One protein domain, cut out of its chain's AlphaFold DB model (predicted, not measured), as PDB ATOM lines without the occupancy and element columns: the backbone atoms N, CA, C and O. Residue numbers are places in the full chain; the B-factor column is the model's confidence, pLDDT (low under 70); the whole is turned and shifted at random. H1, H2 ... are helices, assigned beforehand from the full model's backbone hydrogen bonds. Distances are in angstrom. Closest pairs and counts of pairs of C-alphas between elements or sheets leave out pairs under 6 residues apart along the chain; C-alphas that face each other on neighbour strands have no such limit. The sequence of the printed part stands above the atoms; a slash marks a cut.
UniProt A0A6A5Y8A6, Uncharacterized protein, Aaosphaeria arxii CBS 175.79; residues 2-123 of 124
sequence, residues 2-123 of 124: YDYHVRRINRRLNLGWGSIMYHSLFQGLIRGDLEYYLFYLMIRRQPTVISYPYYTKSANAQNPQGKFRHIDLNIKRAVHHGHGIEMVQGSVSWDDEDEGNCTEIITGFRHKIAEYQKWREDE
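This is residues 2 to 123 of the 124 residues of an uncharacterized protein of Aaosphaeria arxii CBS 175.79 (UniProt A0A6A5Y8A6). With little regular structure, long loops make a frame edged by short helices: H1 at one end, H2 and H3 along one side, H4 and H5 crossed at the far end. The 122 printed residues include five named helices, H1 to H5 in order, holding 43 residues, and no named strand: all helix. It is only just loose, close to compact, with radius of gyration of the C-alphas 16.8 A and spans 41 by 39 by 28 A.

H1, residues 2 to 5, spans 5.5 A from C-alpha 2 at (5.498, -31.527, -11.137). H2, residues 25 to 32, spans 10.6 A; H3, 34 to 43, 14.5 A; H4, 75 to 81, 9.8 A. H5, 109 to 122, spans 18.9 A to C-alpha 122 at (-23.833, -6.111, -12.145).

H1 touches no helix. H2 and H3 are close but not clearly touching; closest C-alphas Ile 30 and Tyr 36, 7.4 A. H5 touches H4 with residues 113 to 117 alone, about perpendicular at 85 degrees; closest C-alphas Val 79 and Ala 114, 5.9 A. Every O i to N i+4 pair is within hydrogen-bond range in H2, H3 and H4, and 8 of 10 in H5.

The printed part has no cut. Except for tight H2 to H3, links are long. Residues 7 to 12 stand free; pLDDT is under 70 in 22 residues, among them 7 to 14.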
ATOM      1  N   TYR A   2       5.372 -32.980 -11.202       77.56
ATOM      2  CA  TYR A   2       5.498 -31.527 -11.137       77.56
ATOM      3  C   TYR A   2       6.855 -31.047 -10.576       77.56
ATOM      4  O   TYR A   2       7.587 -30.350 -11.276       77.56
ATOM      5  N   ASP A   3       7.255 -31.508  -9.384       76.12
ATOM      6  CA  ASP A   3       8.497 -31.051  -8.726       76.12
ATOM      7  C   ASP A   3       9.781 -31.431  -9.475       76.12
ATOM      8  O   ASP A   3      10.800 -30.761  -9.347       76.12
ATOM      9  N   TYR A   4       9.726 -32.483 -10.296       77.38
ATOM     10  CA  TYR A   4      10.851 -32.891 -11.137       77.38
ATOM     11  C   TYR A   4      11.083 -31.930 -12.314       77.38
ATOM     12  O   TYR A   4      12.213 -31.726 -12.744       77.38
ATOM     13  N   HIS A   5      10.014 -31.334 -12.847       75.25
ATOM     14  CA  HIS A   5      10.079 -30.508 -14.056       75.25
ATOM     15  C   HIS A   5      10.048 -29.005 -13.760       75.25
ATOM     16  O   HIS A   5      10.553 -28.213 -14.558       75.25
ATOM     17  N   VAL A   6       9.471 -28.585 -12.631       74.06
ATOM     18  CA  VAL A   6       9.409 -27.170 -12.261       74.06
ATOM     19  C   VAL A   6      10.702 -26.736 -11.583       74.06
ATOM     20  O   VAL A   6      11.043 -27.161 -10.484       74.06
ATOM     21  N   ARG A   7      11.418 -25.820 -12.238       68.25
ATOM     22  CA  ARG A   7      12.580 -25.140 -11.656       68.25
ATOM     23  C   ARG A   7      12.119 -23.942 -10.828       68.25
ATOM     24  O   ARG A   7      11.222 -23.207 -11.235       68.25
ATOM     25  N   ARG A   8      12.786 -23.682  -9.700       67.06
ATOM     26  CA  ARG A   8      12.637 -22.407  -8.980       67.06
ATOM     27  C   ARG A   8      13.229 -21.288  -9.840       67.06
ATOM     28  O   ARG A   8      14.442 -21.230 -10.015       67.06
ATOM     29  N   ILE A   9      12.389 -20.403 -10.372       63.88
ATOM     30  CA  ILE A   9      12.821 -19.235 -11.153       63.88
ATOM     31  C   ILE A   9      12.738 -17.990 -10.259       63.88
ATOM     32  O   ILE A   9      11.712 -17.731  -9.632       63.88
ATOM     33  N   ASN A  10      13.817 -17.205 -10.193       53.22
ATOM     34  CA  ASN A  10      13.861 -15.887  -9.539       53.22
ATOM     35  C   ASN A  10      13.398 -15.847  -8.070       53.22
ATOM     36  O   ASN A  10      12.708 -14.911  -7.672       53.22
ATOM     37  N   ARG A  11      13.746 -16.859  -7.258       61.53
ATOM     38  CA  ARG A  11      13.315 -16.985  -5.843       61.53
ATOM     39  C   ARG A  11      11.790 -16.927  -5.637       61.53
ATOM     40  O   ARG A  11      11.344 -16.811  -4.498       61.53
ATOM     41  N   ARG A  12      10.986 -17.006  -6.704       60.44
ATOM     42  CA  ARG A  12       9.531 -17.059  -6.592       60.44
ATOM     43  C   ARG A  12       9.127 -18.425  -6.060       60.44
ATOM     44  O   ARG A  12       9.740 -19.446  -6.384       60.44
ATOM     45  N   LEU A  13       8.108 -18.401  -5.210       60.19
ATOM     46  CA  LEU A  13       7.506 -19.591  -4.646       60.19
ATOM     47  C   LEU A  13       6.870 -20.424  -5.762       60.19
ATOM     48  O   LEU A  13       6.425 -19.922  -6.795       60.19
ATOM     49  N   ASN A  14       6.925 -21.729  -5.557       69.50
ATOM     50  CA  ASN A  14       6.339 -22.731  -6.421       69.50
ATOM     51  C   ASN A  14       4.803 -22.530  -6.410       69.50
ATOM     52  O   ASN A  14       4.220 -22.502  -5.336       69.50
ATOM     53  N   LEU A  15       4.142 -22.374  -7.564       74.69
ATOM     54  CA  LEU A  15       2.697 -22.072  -7.633       74.69
ATOM     55  C   LEU A  15       1.793 -23.318  -7.602       74.69
ATOM     56  O   LEU A  15       0.587 -23.206  -7.779       74.69
ATOM     57  N   GLY A  16       2.360 -24.515  -7.433       78.25
ATOM     58  CA  GLY A  16       1.612 -25.777  -7.429       78.25
ATOM     59  C   GLY A  16       0.982 -26.169  -8.773       78.25
ATOM     60  O   GLY A  16       0.259 -27.158  -8.829       78.25
ATOM     61  N   TRP A  17       1.242 -25.441  -9.861       79.31
ATOM     62  CA  TRP A  17       0.739 -25.745 -11.204       79.31
ATOM     63  C   TRP A  17       1.817 -25.482 -12.256       79.31
ATOM     64  O   TRP A  17       2.564 -24.504 -12.180       79.31
ATOM     65  N   GLY A  18       1.914 -26.377 -13.242       77.44
ATOM     66  CA  GLY A  18       2.867 -26.264 -14.338       77.44
ATOM     67  C   GLY A  18       2.316 -26.832 -15.638       77.44
ATOM     68  O   GLY A  18       1.927 -28.003 -15.698       77.44
ATOM     69  N   SER A  19       2.325 -26.008 -16.688       72.69
ATOM     70  CA  SER A  19       2.047 -26.424 -18.066       72.69
ATOM     71  C   SER A  19       3.264 -27.162 -18.623       72.69
ATOM     72  O   SER A  19       4.159 -26.567 -19.218       72.69
ATOM     73  N   ILE A  20       3.338 -28.466 -18.377       64.38
ATOM     74  CA  ILE A  20       4.376 -29.336 -18.932       64.38
ATOM     75  C   ILE A  20       3.694 -30.078 -20.070       64.38
ATOM     76  O   ILE A  20       2.872 -30.938 -19.807       64.38
ATOM     77  N   MET A  21       3.936 -29.689 -21.320       55.88
ATOM     78  CA  MET A  21       3.197 -30.266 -22.454       55.88
ATOM     79  C   MET A  21       3.917 -31.424 -23.160       55.88
ATOM     80  O   MET A  21       3.267 -32.121 -23.929       55.88
ATOM     81  N   TYR A  22       5.220 -31.657 -22.938       55.81
ATOM     82  CA  TYR A  22       5.982 -32.552 -23.834       55.81
ATOM     83  C   TYR A  22       7.117 -33.386 -23.216       55.81
ATOM     84  O   TYR A  22       7.760 -34.138 -23.944       55.81
ATOM     85  N   HIS A  23       7.395 -33.298 -21.910       54.38
ATOM     86  CA  HIS A  23       8.632 -33.883 -21.348       54.38
ATOM     87  C   HIS A  23       8.431 -34.978 -20.296       54.38
ATOM     88  O   HIS A  23       9.405 -35.552 -19.821       54.38
ATOM     89  N   SER A  24       7.185 -35.305 -19.955       70.81
ATOM     90  CA  SER A  24       6.885 -36.290 -18.920       70.81
ATOM     91  C   SER A  24       6.467 -37.626 -19.537       70.81
ATOM     92  O   SER A  24       5.426 -37.712 -20.190       70.81
ATOM     93  N   LEU A  25       7.238 -38.688 -19.273       78.88
ATOM     94  CA  LEU A  25       6.855 -40.072 -19.596       78.88
ATOM     95  C   LEU A  25       5.455 -40.412 -19.067       78.88
ATOM     96  O   LEU A  25       4.682 -41.073 -19.749       78.88
ATOM     97  N   PHE A  26       5.091 -39.889 -17.893       79.06
ATOM     98  CA  PHE A  26       3.786 -40.124 -17.276       79.06
ATOM     99  C   PHE A  26       2.628 -39.552 -18.093       79.06
ATOM    100  O   PHE A  26       1.600 -40.200 -18.238       79.06
ATOM    101  N   GLN A  27       2.795 -38.366 -18.679       78.38
ATOM    102  CA  GLN A  27       1.776 -37.796 -19.564       78.38
ATOM    103  C   GLN A  27       1.626 -38.618 -20.849       78.38
ATOM    104  O   GLN A  27       0.516 -38.766 -21.358       78.38
ATOM    105  N   GLY A  28       2.727 -39.191 -21.348       81.12
ATOM    106  CA  GLY A  28       2.701 -40.153 -22.449       81.12
ATOM    107  C   GLY A  28       1.936 -41.431 -22.094       81.12
ATOM    108  O   GLY A  28       1.099 -41.864 -22.878       81.12
ATOM    109  N   LEU A  29       2.165 -41.984 -20.898       84.31
ATOM    110  CA  LEU A  29       1.462 -43.174 -20.406       84.31
ATOM    111  C   LEU A  29      -0.042 -42.929 -20.253       84.31
ATOM    112  O   LEU A  29      -0.823 -43.686 -20.812       84.31
ATOM    113  N   ILE A  30      -0.449 -41.832 -19.603       83.62
ATOM    114  CA  ILE A  30      -1.872 -41.471 -19.449       83.62
ATOM    115  C   ILE A  30      -2.542 -41.279 -20.815       83.62
ATOM    116  O   ILE A  30      -3.694 -41.651 -21.009       83.62
ATOM    117  N   ARG A  31      -1.826 -40.721 -21.800       79.56
ATOM    118  CA  ARG A  31      -2.348 -40.571 -23.165       79.56
ATOM    119  C   ARG A  31      -2.545 -41.918 -23.873       79.56
ATOM    120  O   ARG A  31      -3.395 -42.008 -24.754       79.56
ATOM    121  N   GLY A  32      -1.736 -42.918 -23.534       84.38
ATOM    122  CA  GLY A  32      -1.857 -44.285 -24.039       84.38
ATOM    123  C   GLY A  32      -2.849 -45.153 -23.262       84.38
ATOM    124  O   GLY A  32      -3.125 -46.267 -23.699       84.38
ATOM    125  N   ASP A  33      -3.379 -44.665 -22.138       87.69
ATOM    126  CA  ASP A  33      -4.334 -45.398 -21.313       87.69
ATOM    127  C   ASP A  33      -5.704 -45.459 -22.005       87.69
ATOM    128  O   ASP A  33      -6.418 -44.459 -22.156       87.69
ATOM    129  N   LEU A  34      -6.055 -46.664 -22.458       87.38
ATOM    130  CA  LEU A  34      -7.297 -46.910 -23.175       87.38
ATOM    131  C   LEU A  34      -8.519 -46.783 -22.260       87.38
ATOM    132  O   LEU A  34      -9.541 -46.268 -22.704       87.38
ATOM    133  N   GLU A  35      -8.436 -47.229 -21.007       88.94
ATOM    134  CA  GLU A  35      -9.564 -47.177 -20.072       88.94
ATOM    135  C   GLU A  35      -9.910 -45.730 -19.734       88.94
ATOM    136  O   GLU A  35     -11.072 -45.321 -19.823       88.94
ATOM    137  N   TYR A  36      -8.885 -44.924 -19.454       86.25
ATOM    138  CA  TYR A  36      -9.029 -43.494 -19.237       86.25
ATOM    139  C   TYR A  36      -9.672 -42.810 -20.448       86.25
ATOM    140  O   TYR A  36     -10.622 -42.037 -20.310       86.25
ATOM    141  N   TYR A  37      -9.219 -43.135 -21.660       83.75
ATOM    142  CA  TYR A  37      -9.791 -42.578 -22.883       83.75
ATOM    143  C   TYR A  37     -11.251 -43.010 -23.118       83.75
ATOM    144  O   TYR A  37     -12.097 -42.177 -23.464       83.75
ATOM    145  N   LEU A  38     -11.572 -44.288 -22.896       86.62
ATOM    146  CA  LEU A  38     -12.936 -44.811 -23.012       86.62
ATOM    147  C   LEU A  38     -13.884 -44.137 -22.014       86.62
ATOM    148  O   LEU A  38     -15.015 -43.815 -22.375       86.62
ATOM    149  N   PHE A  39     -13.427 -43.836 -20.798       87.50
ATOM    150  CA  PHE A  39     -14.228 -43.119 -19.806       87.50
ATOM    151  C   PHE A  39     -14.661 -41.728 -20.303       87.50
ATOM    152  O   PHE A  39     -15.831 -41.354 -20.191       87.50
ATOM    153  N   TYR A  40     -13.753 -40.986 -20.944       85.56
ATOM    154  CA  TYR A  40     -14.087 -39.701 -21.567       85.56
ATOM    155  C   TYR A  40     -15.085 -39.847 -22.716       85.56
ATOM    156  O   TYR A  40     -15.981 -39.010 -22.845       85.56
ATOM    157  N   LEU A  41     -14.951 -40.892 -23.540       83.81
ATOM    158  CA  LEU A  41     -15.901 -41.165 -24.621       83.81
ATOM    159  C   LEU A  41     -17.313 -41.434 -24.089       83.81
ATOM    160  O   LEU A  41     -18.273 -40.948 -24.677       83.81
ATOM    161  N   MET A  42     -17.438 -42.150 -22.970       86.25
ATOM    162  CA  MET A  42     -18.737 -42.473 -22.368       86.25
ATOM    163  C   MET A  42     -19.453 -41.249 -21.788       86.25
ATOM    164  O   MET A  42     -20.680 -41.182 -21.806       86.25
ATOM    165  N   ILE A  43     -18.704 -40.278 -21.259       85.12
ATOM    166  CA  ILE A  43     -19.275 -39.075 -20.631       85.12
ATOM    167  C   ILE A  43     -19.627 -38.011 -21.673       85.12
ATOM    168  O   ILE A  43     -20.512 -37.176 -21.460       85.12
ATOM    169  N   ARG A  44     -18.928 -38.002 -22.808       80.31
ATOM    170  CA  ARG A  44     -19.080 -36.948 -23.802       80.31
ATOM    171  C   ARG A  44     -20.233 -37.229 -24.759       80.31
ATOM    172  O   ARG A  44     -20.471 -38.349 -25.186       80.31
ATOM    173  N   ARG A  45     -20.913 -36.159 -25.174       77.50
ATOM    174  CA  ARG A  45     -21.980 -36.225 -26.186       77.50
ATOM    175  C   ARG A  45     -21.458 -36.368 -27.618       77.50
ATOM    176  O   ARG A  45     -22.190 -36.838 -28.481       77.50
ATOM    177  N   GLN A  46     -20.220 -35.940 -27.875       78.81
ATOM    178  CA  GLN A  46     -19.590 -35.977 -29.196       78.81
ATOM    179  C   GLN A  46     -18.468 -37.027 -29.249       78.81
ATOM    180  O   GLN A  46     -17.643 -37.060 -28.331       78.81
ATOM    181  N   PRO A  47     -18.363 -37.817 -30.336       69.38
ATOM    182  CA  PRO A  47     -17.375 -38.894 -30.456       69.38
ATOM    183  C   PRO A  47     -15.950 -38.400 -30.763       69.38
ATOM    184  O   PRO A  47     -14.985 -39.148 -30.635       69.38
ATOM    185  N   THR A  48     -15.782 -37.140 -31.175       71.81
ATOM    186  CA  THR A  48     -14.482 -36.566 -31.553       71.81
ATOM    187  C   THR A  48     -13.718 -36.070 -30.331       71.81
ATOM    188  O   THR A  48     -13.866 -34.911 -29.937       71.81
ATOM    189  N   VAL A  49     -12.892 -36.917 -29.714       66.06
ATOM    190  CA  VAL A  49     -12.116 -36.566 -28.514       66.06
ATOM    191  C   VAL A  49     -10.713 -36.082 -28.874       66.06
ATOM    192  O   VAL A  49      -9.881 -36.827 -29.373       66.06
ATOM    193  N   ILE A  50     -10.438 -34.818 -28.548       67.06
ATOM    194  CA  ILE A  50      -9.074 -34.311 -28.417       67.06
ATOM    195  C   ILE A  50      -8.781 -34.307 -26.918       67.06
ATOM    196  O   ILE A  50      -9.113 -33.349 -26.224       67.06
ATOM    197  N   SER A  51      -8.226 -35.410 -26.414       68.38
ATOM    198  CA  SER A  51      -7.751 -35.509 -25.031       68.38
ATOM    199  C   SER A  51      -6.239 -35.326 -25.016       68.38
ATOM    200  O   SER A  51      -5.510 -35.970 -25.778       68.38
ATOM    201  N   TYR A  52      -5.756 -34.410 -24.183       71.56
ATOM    202  CA  TYR A  52      -4.332 -34.247 -23.937       71.56
ATOM    203  C   TYR A  52      -4.105 -33.813 -22.485       71.56
ATOM    204  O   TYR A  52      -4.795 -32.912 -22.004       71.56
ATOM    205  N   PRO A  53      -3.144 -34.426 -21.775       73.75
ATOM    206  CA  PRO A  53      -2.767 -33.993 -20.435       73.75
ATOM    207  C   PRO A  53      -2.098 -32.615 -20.527       73.75
ATOM    208  O   PRO A  53      -0.930 -32.488 -20.884       73.75
ATOM    209  N   TYR A  54      -2.881 -31.571 -20.267       74.38
ATOM    210  CA  TYR A  54      -2.511 -30.183 -20.552       74.38
ATOM    211  C   TYR A  54      -1.572 -29.570 -19.504       74.38
ATOM    212  O   TYR A  54      -0.693 -28.771 -19.828       74.38
ATOM    213  N   TYR A  55      -1.739 -29.948 -18.242       80.56
ATOM    214  CA  TYR A  55      -0.945 -29.423 -17.143       80.56
ATOM    215  C   TYR A  55      -0.795 -30.468 -16.046       80.56
ATOM    216  O   TYR A  55      -1.395 -31.541 -16.068       80.56
ATOM    217  N   THR A  56       0.025 -30.123 -15.066       82.56
ATOM    218  CA  THR A  56       0.278 -30.926 -13.877       82.56
ATOM    219  C   THR A  56       0.094 -30.022 -12.672       82.56
ATOM    220  O   THR A  56       0.413 -28.830 -12.739       82.56
ATOM    221  N   LYS A  57      -0.459 -30.572 -11.597       82.06
ATOM    222  CA  LYS A  57      -0.645 -29.872 -10.329       82.06
ATOM    223  C   LYS A  57       0.128 -30.610  -9.239       82.06
ATOM    224  O   LYS A  57       0.383 -31.806  -9.358       82.06
ATOM    225  N   SER A  58       0.529 -29.878  -8.211       80.81
ATOM    226  CA  SER A  58       1.053 -30.412  -6.958       80.81
ATOM    227  C   SER A  58       0.226 -29.824  -5.830       80.81
ATOM    228  O   SER A  58       0.308 -28.627  -5.545       80.81
ATOM    229  N   ALA A  59      -0.584 -30.677  -5.209       76.31
ATOM    230  CA  ALA A  59      -1.426 -30.341  -4.071       76.31
ATOM    231  C   ALA A  59      -0.637 -30.445  -2.754       76.31
ATOM    232  O   ALA A  59      -1.075 -31.033  -1.773       76.31
ATOM    233  N   ASN A  60       0.573 -29.887  -2.734       74.06
ATOM    234  CA  ASN A  60       1.419 -29.891  -1.551       74.06
ATOM    235  C   ASN A  60       0.782 -29.015  -0.453       74.06
ATOM    236  O   ASN A  60       0.718 -27.791  -0.591       74.06
ATOM    237  N   ALA A  61       0.342 -29.632   0.648       68.81
ATOM    238  CA  ALA A  61      -0.308 -28.943   1.766       68.81
ATOM    239  C   ALA A  61       0.596 -27.897   2.446       68.81
ATOM    240  O   ALA A  61       0.107 -26.913   3.000       68.81
ATOM    241  N   GLN A  62       1.918 -28.068   2.368       69.12
ATOM    242  CA  GLN A  62       2.907 -27.112   2.868       69.12
ATOM    243  C   GLN A  62       3.138 -25.935   1.901       69.12
ATOM    244  O   GLN A  62       3.882 -25.008   2.226       69.12
ATOM    245  N   ASN A  63       2.492 -25.934   0.729       69.12
ATOM    246  CA  ASN A  63       2.530 -24.852  -0.244       69.12
ATOM    247  C   ASN A  63       1.156 -24.158  -0.376       69.12
ATOM    248  O   ASN A  63       0.380 -24.470  -1.283       69.12
ATOM    249  N   PRO A  64       0.854 -23.160   0.474       63.09
ATOM    250  CA  PRO A  64      -0.450 -22.495   0.484       63.09
ATOM    251  C   PRO A  64      -0.767 -21.739  -0.816       63.09
ATOM    252  O   PRO A  64      -1.928 -21.452  -1.083       63.09
ATOM    253  N   GLN A  65       0.237 -21.442  -1.652       67.00
ATOM    254  CA  GLN A  65       0.038 -20.743  -2.926       67.00
ATOM    255  C   GLN A  65      -0.548 -21.631  -4.031       67.00
ATOM    256  O   GLN A  65      -1.038 -21.104  -5.026       67.00
ATOM    257  N   GLY A  66      -0.527 -22.958  -3.862       63.28
ATOM    258  CA  GLY A  66      -1.133 -23.894  -4.812       63.28
ATOM    259  C   GLY A  66      -2.665 -23.912  -4.780       63.28
ATOM    260  O   GLY A  66      -3.288 -24.458  -5.689       63.28
ATOM    261  N   LYS A  67      -3.290 -23.312  -3.755       70.88
ATOM    262  CA  LYS A  67      -4.744 -23.322  -3.564       70.88
ATOM    263  C   LYS A  67      -5.366 -22.039  -4.120       70.88
ATOM    264  O   LYS A  67      -5.305 -20.986  -3.491       70.88
ATOM    265  N   PHE A  68      -5.995 -22.123  -5.292       77.00
ATOM    266  CA  PHE A  68      -6.788 -21.026  -5.854       77.00
ATOM    267  C   PHE A  68      -8.050 -21.534  -6.555       77.00
ATOM    268  O   PHE A  68      -8.048 -22.534  -7.276       77.00
ATOM    269  N   ARG A  69      -9.147 -20.798  -6.362       84.62
ATOM    270  CA  ARG A  69     -10.428 -21.079  -7.012       84.62
ATOM    271  C   ARG A  69     -10.403 -20.499  -8.417       84.62
ATOM    272  O   ARG A  69     -10.143 -19.313  -8.598       84.62
ATOM    273  N   HIS A  70     -10.673 -21.337  -9.401       86.31
ATOM    274  CA  HIS A  70     -10.756 -20.940 -10.797       86.31
ATOM    275  C   HIS A  70     -11.859 -21.728 -11.490       86.31
ATOM    276  O   HIS A  70     -12.355 -22.730 -10.980       86.31
ATOM    277  N   ILE A  71     -12.251 -21.233 -12.657       88.94
ATOM    278  CA  ILE A  71     -13.180 -21.897 -13.559       88.94
ATOM    279  C   ILE A  71     -12.413 -22.084 -14.865       88.94
ATOM    280  O   ILE A  71     -12.006 -21.100 -15.480       88.94
ATOM    281  N   ASP A  72     -12.222 -23.335 -15.287       84.81
ATOM    282  CA  ASP A  72     -11.460 -23.719 -16.492       84.81
ATOM    283  C   ASP A  72     -12.199 -23.410 -17.812       84.81
ATOM    284  O   ASP A  72     -11.958 -24.005 -18.861       84.81
ATOM    285  N   LEU A  73     -13.125 -22.454 -17.773       87.81
ATOM    286  CA  LEU A  73     -13.992 -22.066 -18.871       87.81
ATOM    287  C   LEU A  73     -14.055 -20.544 -18.956       87.81
ATOM    288  O   LEU A  73     -14.252 -19.854 -17.957       87.81
ATOM    289  N   ASN A  74     -13.969 -20.000 -20.170       90.50
ATOM    290  CA  ASN A  74     -14.315 -18.601 -20.385       90.50
ATOM    291  C   ASN A  74     -15.836 -18.441 -20.253       90.50
ATOM    292  O   ASN A  74     -16.574 -18.647 -21.213       90.50
ATOM    293  N   ILE A  75     -16.280 -18.073 -19.053       91.12
ATOM    294  CA  ILE A  75     -17.692 -17.979 -18.668       91.12
ATOM    295  C   ILE A  75     -18.470 -17.062 -19.609       91.12
ATOM    296  O   ILE A  75     -19.519 -17.452 -20.109       91.12
ATOM    297  N   LYS A  76     -17.924 -15.885 -19.927       92.12
ATOM    298  CA  LYS A  76     -18.564 -14.933 -20.837       92.12
ATOM    299  C   LYS A  76     -18.814 -15.556 -22.213       92.12
ATOM    300  O   LYS A  76     -19.921 -15.491 -22.739       92.12
ATOM    301  N   ARG A  77     -17.809 -16.226 -22.791       92.62
ATOM    302  CA  ARG A  77     -17.964 -16.917 -24.086       92.62
ATOM    303  C   ARG A  77     -18.893 -18.127 -23.995       92.62
ATOM    304  O   ARG A  77     -19.611 -18.397 -24.952       92.62
ATOM    305  N   ALA A  78     -18.890 -18.841 -22.875       92.00
ATOM    306  CA  ALA A  78     -19.789 -19.966 -22.652       92.00
ATOM    307  C   ALA A  78     -21.254 -19.516 -22.601       92.00
ATOM    308  O   ALA A  78     -22.090 -20.110 -23.273       92.00
ATOM    309  N   VAL A  79     -21.550 -18.432 -21.878       91.69
ATOM    310  CA  VAL A  79     -22.906 -17.884 -21.742       91.69
ATOM    311  C   VAL A  79     -23.406 -17.279 -23.054       91.69
ATOM    312  O   VAL A  79     -24.531 -17.559 -23.451       91.69
ATOM    313  N   HIS A  80     -22.588 -16.492 -23.762       91.25
ATOM    314  CA  HIS A  80     -23.046 -15.812 -24.983       91.25
ATOM    315  C   HIS A  80     -22.989 -16.668 -26.252       91.25
ATOM    316  O   HIS A  80     -23.761 -16.428 -27.177       91.25
ATOM    317  N   HIS A  81     -22.061 -17.623 -26.334       92.31
ATOM    318  CA  HIS A  81     -21.794 -18.360 -27.576       92.31
ATOM    319  C   HIS A  81     -21.867 -19.881 -27.416       92.31
ATOM    320  O   HIS A  81     -21.619 -20.600 -28.378       92.31
ATOM    321  N   GLY A  82     -22.141 -20.401 -26.216       88.12
ATOM    322  CA  GLY A  82     -22.109 -21.844 -25.956       88.12
ATOM    323  C   GLY A  82     -20.706 -22.456 -26.052       88.12
ATOM    324  O   GLY A  82     -20.556 -23.673 -26.119       88.12
ATOM    325  N   HIS A  83     -19.647 -21.643 -26.075       88.44
ATOM    326  CA  HIS A  83     -18.288 -22.150 -26.248       88.44
ATOM    327  C   HIS A  83     -17.824 -22.924 -25.016       88.44
ATOM    328  O   HIS A  83     -17.833 -22.393 -23.910       88.44
ATOM    329  N   GLY A  84     -17.354 -24.156 -25.224       84.38
ATOM    330  CA  GLY A  84     -16.754 -24.982 -24.172       84.38
ATOM    331  C   GLY A  84     -17.746 -25.609 -23.186       84.38
ATOM    332  O   GLY A  84     -17.303 -26.250 -22.243       84.38
ATOM    333  N   ILE A  85     -19.063 -25.491 -23.403       85.12
ATOM    334  CA  ILE A  85     -20.084 -26.080 -22.511       85.12
ATOM    335  C   ILE A  85     -20.069 -27.618 -22.497       85.12
ATOM    336  O   ILE A  85     -20.537 -28.231 -21.545       85.12
ATOM    337  N   GLU A  86     -19.519 -28.237 -23.544       84.12
ATOM    338  CA  GLU A  86     -19.339 -29.692 -23.657       84.12
ATOM    339  C   GLU A  86     -17.916 -30.143 -23.288       84.12
ATOM    340  O   GLU A  86     -17.517 -31.275 -23.583       84.12
ATOM    341  N   MET A  87     -17.113 -29.248 -22.704       85.69
ATOM    342  CA  MET A  87     -15.775 -29.586 -22.236       85.69
ATOM    343  C   MET A  87     -15.877 -30.524 -21.035       85.69
ATOM    344  O   MET A  87     -16.564 -30.236 -20.057       85.69
ATOM    345  N   VAL A  88     -15.161 -31.640 -21.114       85.75
ATOM    346  CA  VAL A  88     -14.972 -32.563 -19.998       85.75
ATOM    347  C   VAL A  88     -13.536 -32.400 -19.533       85.75
ATOM    348  O   VAL A  88     -12.609 -32.540 -20.330       85.75
ATOM    349  N   GLN A  89     -13.358 -32.090 -18.254       86.50
ATOM    350  CA  GLN A  89     -12.057 -32.070 -17.603       86.50
ATOM    351  C   GLN A  89     -12.020 -33.169 -16.551       86.50
ATOM    352  O   GLN A  89     -13.010 -33.438 -15.875       86.50
ATOM    353  N   GLY A  90     -10.856 -33.777 -16.416       85.44
ATOM    354  CA  GLY A  90     -10.561 -34.785 -15.420       85.44
ATOM    355  C   GLY A  90      -9.075 -34.739 -15.116       85.44
ATOM    356  O   GLY A  90      -8.289 -34.125 -15.844       85.44
ATOM    357  N   SER A  91      -8.712 -35.360 -14.010       86.44
ATOM    358  CA  SER A  91      -7.349 -35.455 -13.510       86.44
ATOM    359  C   SER A  91      -7.052 -36.904 -13.168       86.44
ATOM    360  O   SER A  91      -7.959 -37.675 -12.863       86.44
ATOM    361  N   VAL A  92      -5.777 -37.264 -13.249       86.75
ATOM    362  CA  VAL A  92      -5.264 -38.531 -12.731       86.75
ATOM    363  C   VAL A  92      -4.325 -38.183 -11.594       86.75
ATOM    364  O   VAL A  92      -3.360 -37.437 -11.796       86.75
ATOM    365  N   SER A  93      -4.641 -38.693 -10.415       88.06
ATOM    366  CA  SER A  93      -3.856 -38.491  -9.203       88.06
ATOM    367  C   SER A  93      -2.744 -39.531  -9.183       88.06
ATOM    368  O   SER A  93      -2.947 -40.691  -9.541       88.06
ATOM    369  N   TRP A  94      -1.528 -39.075  -8.898       83.06
ATOM    370  CA  TRP A  94      -0.347 -39.939  -8.899       83.06
ATOM    371  C   TRP A  94      -0.186 -40.675  -7.565       83.06
ATOM    372  O   TRP A  94       0.332 -41.787  -7.522       83.06
ATOM    373  N   ASP A  95      -0.610 -40.019  -6.497       85.75
ATOM    374  CA  ASP A  95      -0.650 -40.467  -5.118       85.75
ATOM    375  C   ASP A  95      -2.081 -40.370  -4.572       85.75
ATOM    376  O   ASP A  95      -2.983 -39.840  -5.229       85.75
ATOM    377  N   ASP A  96      -2.281 -40.939  -3.383       89.94
ATOM    378  CA  ASP A  96      -3.574 -40.943  -2.713       89.94
ATOM    379  C   ASP A  96      -3.996 -39.516  -2.338       89.94
ATOM    380  O   ASP A  96      -3.237 -38.745  -1.738       89.94
ATOM    381  N   GLU A  97      -5.239 -39.185  -2.688       88.31
ATOM    382  CA  GLU A  97      -5.886 -37.949  -2.268       88.31
ATOM    383  C   GLU A  97      -6.508 -38.094  -0.867       88.31
ATOM    384  O   GLU A  97      -7.071 -39.128  -0.508       88.31
ATOM    385  N   ASP A  98      -6.448 -37.015  -0.094       88.31
ATOM    386  CA  ASP A  98      -6.986 -36.815   1.242       88.31
ATOM    387  C   ASP A  98      -7.607 -35.408   1.369       88.31
ATOM    388  O   ASP A  98      -7.611 -34.599   0.437       88.31
ATOM    389  N   GLU A  99      -8.158 -35.088   2.540       86.38
ATOM    390  CA  GLU A  99      -8.824 -33.801   2.792       86.38
ATOM    391  C   GLU A  99      -7.886 -32.580   2.663       86.38
ATOM    392  O   GLU A  99      -8.339 -31.451   2.473       86.38
ATOM    393  N   GLY A 100      -6.571 -32.778   2.768       82.44
ATOM    394  CA  GLY A 100      -5.547 -31.740   2.692       82.44
ATOM    395  C   GLY A 100      -4.941 -31.534   1.301       82.44
ATOM    396  O   GLY A 100      -4.489 -30.411   1.018       82.44
ATOM    397  N   ASN A 101      -4.939 -32.572   0.454       81.56
ATOM    398  CA  ASN A 101      -4.247 -32.623  -0.841       81.56
ATOM    399  C   ASN A 101      -5.150 -32.990  -2.051       81.56
ATOM    400  O   ASN A 101      -4.628 -33.332  -3.111       81.56
ATOM    401  N   CYS A 102      -6.478 -32.886  -1.941       85.25
ATOM    402  CA  CYS A 102      -7.404 -33.171  -3.047       85.25
ATOM    403  C   CYS A 102      -7.868 -31.925  -3.829       85.25
ATOM    404  O   CYS A 102      -7.641 -30.772  -3.444       85.25
ATOM    405  N   THR A 103      -8.545 -32.160  -4.960       85.62
ATOM    406  CA  THR A 103      -9.253 -31.102  -5.700       85.62
ATOM    407  C   THR A 103     -10.650 -30.882  -5.126       85.62
ATOM    408  O   THR A 103     -11.511 -31.755  -5.196       85.62
ATOM    409  N   GLU A 104     -10.923 -29.668  -4.652       88.12
ATOM    410  CA  GLU A 104     -12.267 -29.268  -4.225       88.12
ATOM    411  C   GLU A 104     -13.127 -28.834  -5.420       88.12
ATOM    412  O   GLU A 104     -12.725 -27.996  -6.234       88.12
ATOM    413  N   ILE A 105     -14.350 -29.366  -5.512       90.44
ATOM    414  CA  ILE A 105     -15.301 -29.046  -6.584       90.44
ATOM    415  C   ILE A 105     -16.608 -28.534  -5.979       90.44
ATOM    416  O   ILE A 105     -17.206 -29.174  -5.116       90.44
ATOM    417  N   ILE A 106     -17.113 -27.408  -6.493       91.25
ATOM    418  CA  ILE A 106     -18.460 -26.921  -6.168       91.25
ATOM    419  C   ILE A 106     -19.470 -27.665  -7.044       91.25
ATOM    420  O   ILE A 106     -19.687 -27.339  -8.217       91.25
ATOM    421  N   THR A 107     -20.104 -28.687  -6.477       92.75
ATOM    422  CA  THR A 107     -21.110 -29.484  -7.182       92.75
ATOM    423  C   THR A 107     -22.291 -28.625  -7.628       92.75
ATOM    424  O   THR A 107     -22.778 -27.778  -6.886       92.75
ATOM    425  N   GLY A 108     -22.778 -28.847  -8.850       90.75
ATOM    426  CA  GLY A 108     -23.949 -28.141  -9.384       90.75
ATOM    427  C   GLY A 108     -23.679 -26.719  -9.891       90.75
ATOM    428  O   GLY A 108     -24.543 -26.171 -10.573       90.75
ATOM    429  N   PHE A 109     -22.479 -26.158  -9.679       90.81
ATOM    430  CA  PHE A 109     -22.132 -24.803 -10.134       90.81
ATOM    431  C   PHE A 109     -22.334 -24.601 -11.645       90.81
ATOM    432  O   PHE A 109     -22.696 -23.513 -12.085       90.81
ATOM    433  N   ARG A 110     -22.208 -25.668 -12.449       88.50
ATOM    434  CA  ARG A 110     -22.500 -25.638 -13.894       88.50
ATOM    435  C   ARG A 110     -23.894 -25.093 -14.237       88.50
ATOM    436  O   ARG A 110     -24.048 -24.422 -15.249       88.50
ATOM    437  N   HIS A 111     -24.889 -25.333 -13.381       91.00
ATOM    438  CA  HIS A 111     -26.271 -24.872 -13.572       91.00
ATOM    439  C   HIS A 111     -26.459 -23.396 -13.208       91.00
ATOM    440  O   HIS A 111     -27.524 -22.834 -13.428       91.00
ATOM    441  N   LYS A 112     -25.422 -22.772 -12.641       93.00
ATOM    442  CA  LYS A 112     -25.406 -21.398 -12.135       93.00
ATOM    443  C   LYS A 112     -24.467 -20.478 -12.914       93.00
ATOM    444  O   LYS A 112     -24.356 -19.305 -12.579       93.00
ATOM    445  N   ILE A 113     -23.831 -20.966 -13.984       91.50
ATOM    446  CA  ILE A 113     -22.847 -20.206 -14.777       91.50
ATOM    447  C   ILE A 113     -23.444 -18.911 -15.356       91.50
ATOM    448  O   ILE A 113     -22.779 -17.878 -15.329       91.50
ATOM    449  N   ALA A 114     -24.687 -18.940 -15.848       91.88
ATOM    450  CA  ALA A 114     -25.349 -17.751 -16.392       91.88
ATOM    451  C   ALA A 114     -25.678 -16.711 -15.305       91.88
ATOM    452  O   ALA A 114     -25.407 -15.527 -15.487       91.88
ATOM    453  N   GLU A 115     -26.204 -17.159 -14.159       94.56
ATOM    454  CA  GLU A 115     -26.466 -16.302 -12.989       94.56
ATOM    455  C   GLU A 115     -25.166 -15.668 -12.477       94.56
ATOM    456  O   GLU A 115     -25.112 -14.465 -12.234       94.56
ATOM    457  N   TYR A 116     -24.095 -16.459 -12.391       92.25
ATOM    458  CA  TYR A 116     -22.775 -15.992 -11.982       92.25
ATOM    459  C   TYR A 116     -22.192 -14.954 -12.948       92.25
ATOM    460  O   TYR A 116     -21.617 -13.964 -12.504       92.25
ATOM    461  N   GLN A 117     -22.348 -15.141 -14.264       93.38
ATOM    462  CA  GLN A 117     -21.896 -14.149 -15.244       93.38
ATOM    463  C   GLN A 117     -22.651 -12.830 -15.103       93.38
ATOM    464  O   GLN A 117     -22.019 -11.782 -15.146       93.38
ATOM    465  N   LYS A 118     -23.972 -12.888 -14.901       93.62
ATOM    466  CA  LYS A 118     -24.788 -11.695 -14.673       93.62
ATOM    467  C   LYS A 118     -24.341 -10.954 -13.410       93.62
ATOM    468  O   LYS A 118     -24.081  -9.762 -13.466       93.62
ATOM    469  N   TRP A 119     -24.159 -11.674 -12.303       93.56
ATOM    470  CA  TRP A 119     -23.650 -11.097 -11.055       93.56
ATOM    471  C   TRP A 119     -22.302 -10.379 -11.246       93.56
ATOM    472  O   TRP A 119     -22.131  -9.266 -10.767       93.56
ATOM    473  N   ARG A 120     -21.376 -10.960 -12.022       89.94
ATOM    474  CA  ARG A 120     -20.082 -10.331 -12.359       89.94
ATOM    475  C   ARG A 120     -20.178  -9.079 -13.233       89.94
ATOM    476  O   ARG A 120     -19.187  -8.368 -13.356       89.94
ATOM    477  N   GLU A 121     -21.282  -8.895 -13.946       89.19
ATOM    478  CA  GLU A 121     -21.525  -7.711 -14.778       89.19
ATOM    479  C   GLU A 121     -22.239  -6.613 -13.985       89.19
ATOM    480  O   GLU A 121     -22.019  -5.434 -14.256       89.19
ATOM    481  N   ASP A 122     -23.052  -7.007 -13.000       88.94
ATOM    482  CA  ASP A 122     -23.833  -6.111 -12.145       88.94
ATOM    483  C   ASP A 122     -23.018  -5.557 -10.952       88.94
ATOM    484  O   ASP A 122     -23.298  -4.451 -10.487       88.94
ATOM    485  N   GLU A 123     -22.002  -6.281 -10.461       70.75
ATOM    486  CA  GLU A 123     -21.097  -5.822  -9.395       70.75
ATOM    487  C   GLU A 123     -19.702  -5.438  -9.949       70.75
ATOM    488  O   GLU A 123     -19.053  -6.284 -10.571       70.75
TER     489      GLU A 123